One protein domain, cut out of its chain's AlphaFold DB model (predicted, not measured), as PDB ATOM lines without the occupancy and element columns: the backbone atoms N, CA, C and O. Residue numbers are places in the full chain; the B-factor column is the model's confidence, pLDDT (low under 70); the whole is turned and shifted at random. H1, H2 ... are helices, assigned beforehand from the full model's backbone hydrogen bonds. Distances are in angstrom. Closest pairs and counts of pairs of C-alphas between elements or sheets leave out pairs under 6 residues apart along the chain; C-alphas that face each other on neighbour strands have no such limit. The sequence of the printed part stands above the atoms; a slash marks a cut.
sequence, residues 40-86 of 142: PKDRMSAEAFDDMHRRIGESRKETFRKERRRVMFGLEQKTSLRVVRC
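This is residues 40 to 86 of the 142 residues of the protein "RpiR family transcriptional regulator" of Prevotella sp. MGM1 (UniProt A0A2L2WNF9). One long, straight helix, H2, makes the length of a rod, with a tiny helix, H1, folded beside its first turns and a loop, residues 73 to 86, that turns back alongside its last turns and then reverses once more. Between these two ends, residues 53 to 62 of H2 stand free. The printed part has 47 residues with two named helices, H1 then H2, and no named strand; the class is all helix. The whole is extended, with a radius of gyration of the C-alphas of 15.0 A, and spans 44 by 16 by 14 A.

H1, residues 40 to 43, is joined by a tight link of 2 residues to H2, residues 46 to 72. The two helices are close but not clearly touching, with 2 pairs of C-alphas within 8 A; their closest C-alphas, those of Lys 41 and Phe 49, are 6.0 A apart. Their centres are 20.9 A apart. In H2 every O i to N i+4 pair is within hydrogen-bond range. H1 is too short for such a pair, and its 1 pair of O i and N i+3 is within range.

H1 begins at C-alpha 40, at (224.883, 176.600, 279.730), and measures 5.3 A from first to last C-alpha. H2 measures 38.7 A, from C-alpha 46 at (221.603, 173.794, 288.659) to C-alpha 72 at (235.886, 209.489, 292.857). Residues 73 to 86, a stretch of 14 residues after H2, hold no named element, and their C-alphas lie 9 to 21 A from the mean of all C-alphas.

The two C-alphas farthest apart, those of Asp 42 and Gly 74, are 44.4 A apart. The printed part has no cut. The mean pLDDT of the printed part is 91.5, and no printed residue is under 70.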
ATOM      1  N   PRO A  40     224.051 177.097 278.630       83.75
ATOM      2  CA  PRO A  40     224.883 176.600 279.730       83.75
ATOM      3  C   PRO A  40     224.083 175.903 280.838       83.75
ATOM      4  O   PRO A  40     224.604 174.984 281.465       83.75
ATOM      5  N   LYS A  41     222.821 176.307 281.045       86.19
ATOM      6  CA  LYS A  41     221.912 175.698 282.023       86.19
ATOM      7  C   LYS A  41     221.552 174.256 281.661       86.19
ATOM      8  O   LYS A  41     221.371 173.446 282.557       86.19
ATOM      9  N   ASP A  42     221.500 173.931 280.370       85.75
ATOM     10  CA  ASP A  42     221.136 172.592 279.887       85.75
ATOM     11  C   ASP A  42     222.304 171.596 279.987       85.75
ATOM     12  O   ASP A  42     222.105 170.385 279.966       85.75
ATOM     13  N   ARG A  43     223.539 172.103 280.118       81.94
ATOM     14  CA  ARG A  43     224.782 171.308 280.166       81.94
ATOM     15  C   ARG A  43     225.345 171.113 281.568       81.94
ATOM     16  O   ARG A  43     226.235 170.284 281.756       81.94
ATOM     17  N   MET A  44     224.913 171.932 282.517       86.06
ATOM     18  CA  MET A  44     225.453 171.980 283.870       86.06
ATOM     19  C   MET A  44     224.372 171.621 284.883       86.06
ATOM     20  O   MET A  44     223.183 171.779 284.621       86.06
ATOM     21  N   SER A  45     224.783 171.161 286.067       90.56
ATOM     22  CA  SER A  45     223.853 171.069 287.190       90.56
ATOM     23  C   SER A  45     223.354 172.465 287.571       90.56
ATOM     24  O   SER A  45     224.047 173.466 287.354       90.56
ATOM     25  N   ALA A  46     222.163 172.534 288.169       91.69
ATOM     26  CA  ALA A  46     221.603 173.794 288.659       91.69
ATOM     27  C   ALA A  46     222.579 174.508 289.613       91.69
ATOM     28  O   ALA A  46     222.836 175.697 289.457       91.69
ATOM     29  N   GLU A  47     223.219 173.753 290.511       93.31
ATOM     30  CA  GLU A  47     224.224 174.269 291.444       93.31
ATOM     31  C   GLU A  47     225.432 174.886 290.726       93.31
ATOM     32  O   GLU A  47     225.849 175.997 291.050       93.31
ATOM     33  N   ALA A  48     225.977 174.204 289.711       91.44
ATOM     34  CA  ALA A  48     227.117 174.711 288.950       91.44
ATOM     35  C   ALA A  48     226.757 175.969 288.141       91.44
ATOM     36  O   ALA A  48     227.578 176.882 288.009       91.44
ATOM     37  N   PHE A  49     225.529 176.035 287.622       92.75
ATOM     38  CA  PHE A  49     225.014 177.208 286.921       92.75
ATOM     39  C   PHE A  49     224.853 178.412 287.864       92.75
ATOM     40  O   PHE A  49     225.314 179.513 287.545       92.75
ATOM     41  N   ASP A  50     224.274 178.202 289.045       93.50
ATOM     42  CA  ASP A  50     224.093 179.251 290.052       93.50
ATOM     43  C   ASP A  50     225.440 179.764 290.579       93.50
ATOM     44  O   ASP A  50     225.667 180.978 290.662       93.50
ATOM     45  N   ASP A  51     226.387 178.860 290.838       94.94
ATOM     46  CA  ASP A  51     227.752 179.207 291.229       94.94
ATOM     47  C   ASP A  51     228.478 180.020 290.148       94.94
ATOM     48  O   ASP A  51     229.162 181.004 290.457       94.94
ATOM     49  N   MET A  52     228.318 179.651 288.872       92.75
ATOM     50  CA  MET A  52     228.854 180.417 287.743       92.75
ATOM     51  C   MET A  52     228.281 181.840 287.737       92.75
ATOM     52  O   MET A  52     229.039 182.814 287.663       92.75
ATOM     53  N   HIS A  53     226.959 181.981 287.858       93.19
ATOM     54  CA  HIS A  53     226.295 183.283 287.902       93.19
ATOM     55  C   HIS A  53     226.740 184.128 289.100       93.19
ATOM     56  O   HIS A  53     226.969 185.335 288.944       93.19
ATOM     57  N   ARG A  54     226.936 183.508 290.272       95.62
ATOM     58  CA  ARG A  54     227.480 184.178 291.460       95.62
ATOM     59  C   ARG A  54     228.868 184.751 291.179       95.62
ATOM     60  O   ARG A  54     229.068 185.952 291.368       95.62
ATOM     61  N   ARG A  55     229.790 183.938 290.648       95.62
ATOM     62  CA  ARG A  55     231.172 184.356 290.328       95.62
ATOM     63  C   ARG A  55     231.215 185.487 289.298       95.62
ATOM     64  O   ARG A  55     231.934 186.470 289.481       95.62
ATOM     65  N   ILE A  56     230.411 185.392 288.235       93.94
ATOM     66  CA  ILE A  56     230.288 186.460 287.225       93.94
ATOM     67  C   ILE A  56     229.777 187.752 287.881       93.94
ATOM     68  O   ILE A  56     230.313 188.839 287.639       93.94
ATOM     69  N   GLY A  57     228.763 187.644 288.743       95.69
ATOM     70  CA  GLY A  57     228.216 188.771 289.492       95.69
ATOM     71  C   GLY A  57     229.245 189.429 290.416       95.69
ATOM     72  O   GLY A  57     229.338 190.658 290.457       95.69
ATOM     73  N   GLU A  58     230.038 188.638 291.134       96.19
ATOM     74  CA  GLU A  58     231.111 189.108 292.018       96.19
ATOM     75  C   GLU A  58     232.210 189.844 291.248       96.19
ATOM     76  O   GLU A  58     232.529 190.985 291.594       96.19
ATOM     77  N   SER A  59     232.691 189.260 290.149       95.44
ATOM     78  CA  SER A  59     233.682 189.885 289.263       95.44
ATOM     79  C   SER A  59     233.187 191.228 288.706       95.44
ATOM     80  O   SER A  59     233.895 192.246 288.723       95.44
ATOM     81  N   ARG A  60     231.910 191.295 288.303       94.19
ATOM     82  CA  ARG A  60     231.293 192.544 287.835       94.19
ATOM     83  C   ARG A  60     231.183 193.588 288.949       94.19
ATOM     84  O   ARG A  60     231.464 194.765 288.707       94.19
ATOM     85  N   LYS A  61     230.797 193.188 290.167       94.50
ATOM     86  CA  LYS A  61     230.754 194.083 291.340       94.50
ATOM     87  C   LYS A  61     232.146 194.625 291.664       94.50
ATOM     88  O   LYS A  61     232.276 195.810 291.967       94.50
ATOM     89  N   GLU A  62     233.179 193.792 291.592       95.62
ATOM     90  CA  GLU A  62     234.561 194.205 291.836       95.62
ATOM     91  C   GLU A  62     235.051 195.206 290.783       95.62
ATOM     92  O   GLU A  62     235.575 196.265 291.139       95.62
ATOM     93  N   THR A  63     234.798 194.926 289.503       94.81
ATOM     94  CA  THR A  63     235.106 195.842 288.396       94.81
ATOM     95  C   THR A  63     234.429 197.196 288.607       94.81
ATOM     96  O   THR A  63     235.087 198.234 288.566       94.81
ATOM     97  N   PHE A  64     233.139 197.201 288.962       93.56
ATOM     98  CA  PHE A  64     232.408 198.433 289.263       93.56
ATOM     99  C   PHE A  64     232.996 199.195 290.463       93.56
ATOM    100  O   PHE A  64     233.090 200.419 290.427       93.56
ATOM    101  N   ARG A  65     233.423 198.503 291.532       92.88
ATOM    102  CA  ARG A  65     234.080 199.138 292.692       92.88
ATOM    103  C   ARG A  65     235.423 199.765 292.315       92.88
ATOM    104  O   ARG A  65     235.719 200.871 292.767       92.88
ATOM    105  N   LYS A  66     236.232 199.083 291.497       94.62
ATOM    106  CA  LYS A  66     237.509 199.609 290.981       94.62
ATOM    107  C   LYS A  66     237.281 200.869 290.146       94.62
ATOM    108  O   LYS A  66     237.930 201.879 290.405       94.62
ATOM    109  N   GLU A  67     236.313 200.837 289.237       94.44
ATOM    110  CA  GLU A  67     235.964 201.979 288.388       94.44
ATOM    111  C   GLU A  67     235.381 203.148 289.200       94.44
ATOM    112  O   GLU A  67     235.764 204.299 289.020       94.44
ATOM    113  N   ARG A  68     234.532 202.867 290.198       91.94
ATOM    114  CA  ARG A  68     233.996 203.900 291.097       91.94
ATOM    115  C   ARG A  68     235.096 204.624 291.861       91.94
ATOM    116  O   ARG A  68     235.016 205.839 291.997       91.94
ATOM    117  N   ARG A  69     236.125 203.913 292.334       93.06
ATOM    118  CA  ARG A  69     237.287 204.557 292.968       93.06
ATOM    119  C   ARG A  69     237.976 205.517 291.999       93.06
ATOM    120  O   ARG A  69     238.227 206.650 292.387       93.06
ATOM    121  N   ARG A  70     238.192 205.115 290.741       93.94
ATOM    122  CA  ARG A  70     238.778 205.990 289.708       93.94
ATOM    123  C   ARG A  70     237.986 207.281 289.542       93.94
ATOM    124  O   ARG A  70     238.551 208.355 289.703       93.94
ATOM    125  N   VAL A  71     236.673 207.165 289.347       92.25
ATOM    126  CA  VAL A  71     235.778 208.320 289.180       92.25
ATOM    127  C   VAL A  71     235.773 209.237 290.409       92.25
ATOM    128  O   VAL A  71     235.729 210.455 290.260       92.25
ATOM    129  N   MET A  72     235.838 208.684 291.626       89.62
ATOM    130  CA  MET A  72     235.886 209.489 292.857       89.62
ATOM    131  C   MET A  72     237.200 210.267 292.998       89.62
ATOM    132  O   MET A  72     237.169 211.398 293.470       89.62
ATOM    133  N   PHE A  73     238.322 209.691 292.556       92.69
ATOM    134  CA  PHE A  73     239.635 210.346 292.537       92.69
ATOM    135  C   PHE A  73     239.885 211.196 291.277       92.69
ATOM    136  O   PHE A  73     240.980 211.722 291.116       92.69
ATOM    137  N   GLY A  74     238.903 211.331 290.377       90.88
ATOM    138  CA  GLY A  74     239.052 212.104 289.138       90.88
ATOM    139  C   GLY A  74     239.960 211.456 288.085       90.88
ATOM    140  O   GLY A  74     240.403 212.132 287.166       90.88
ATOM    141  N   LEU A  75     240.240 210.157 288.208       93.75
ATOM    142  CA  LEU A  75     241.029 209.405 287.234       93.75
ATOM    143  C   LEU A  75     240.160 208.944 286.059       93.75
ATOM    144  O   LEU A  75     238.975 208.644 286.228       93.75
ATOM    145  N   GLU A  76     240.780 208.791 284.890       91.44
ATOM    146  CA  GLU A  76     240.115 208.262 283.700       91.44
ATOM    147  C   GLU A  76     239.586 206.839 283.910       91.44
ATOM    148  O   GLU A  76     240.213 205.993 284.575       91.44
ATOM    149  N   GLN A  77     238.420 206.575 283.314       91.94
ATOM    150  CA  GLN A  77     237.796 205.262 283.377       91.94
ATOM    151  C   GLN A  77     238.515 204.282 282.452       91.94
ATOM    152  O   GLN A  77     238.802 204.604 281.303       91.94
ATOM    153  N   LYS A  78     238.813 203.078 282.952       94.19
ATOM    154  CA  LYS A  78     239.494 202.041 282.151       94.19
ATOM    155  C   LYS A  78     238.522 201.201 281.340       94.19
ATOM    156  O   LYS A  78     238.874 200.703 280.275       94.19
ATOM    157  N   THR A  79     237.328 200.985 281.875       92.38
ATOM    158  CA  THR A  79     236.275 200.218 281.211       92.38
ATOM    159  C   THR A  79     235.242 201.147 280.580       92.38
ATOM    160  O   THR A  79     235.105 202.303 280.967       92.38
ATOM    161  N   SER A  80     234.448 200.625 279.644       89.19
ATOM    162  CA  SER A  80     233.292 201.326 279.064       89.19
ATOM    163  C   SER A  80     232.054 201.326 279.978       89.19
ATOM    164  O   SER A  80     230.953 201.688 279.555       89.19
ATOM    165  N   LEU A  81     232.194 200.896 281.239       88.31
ATOM    166  CA  LEU A  81     231.100 200.930 282.203       88.31
ATOM    167  C   LEU A  81     230.763 202.380 282.536       88.31
ATOM    168  O   LEU A  81     231.626 203.148 282.930       88.31
ATOM    169  N   ARG A  82     229.482 202.750 282.463       85.00
ATOM    170  CA  ARG A  82     229.043 204.094 282.852       85.00
ATOM    171  C   ARG A  82     229.036 204.242 284.374       85.00
ATOM    172  O   ARG A  82     228.001 204.034 285.015       85.00
ATOM    173  N   VAL A  83     230.179 204.610 284.947       88.44
ATOM    174  CA  VAL A  83     230.305 204.940 286.369       88.44
ATOM    175  C   VAL A  83     230.363 206.454 286.528       88.44
ATOM    176  O   VAL A  83     231.131 207.143 285.865       88.44
ATOM    177  N   VAL A  84     229.494 206.986 287.382       86.12
ATOM    178  CA  VAL A  84     229.369 208.425 287.638       86.12
ATOM    179  C   VAL A  84     229.624 208.706 289.113       86.12
ATOM    180  O   VAL A  84     229.331 207.870 289.968       86.12
ATOM    181  N   ARG A  85     230.151 209.898 289.415       85.12
ATOM    182  CA  ARG A  85     230.389 210.354 290.796       85.12
ATOM    183  C   ARG A  85     229.081 210.532 291.575       85.12
ATOM    184  O   ARG A  85     229.034 210.336 292.784       85.12
ATOM    185  N   CYS A  86     228.020 210.887 290.858       85.62
ATOM    186  CA  CYS A  86     226.692 211.123 291.404       85.62
ATOM    187  C   CYS A  86     226.085 209.835 292.014       85.62
ATOM    188  O   CYS A  86     226.159 208.776 291.381       85.62
TER     189      CYS A  86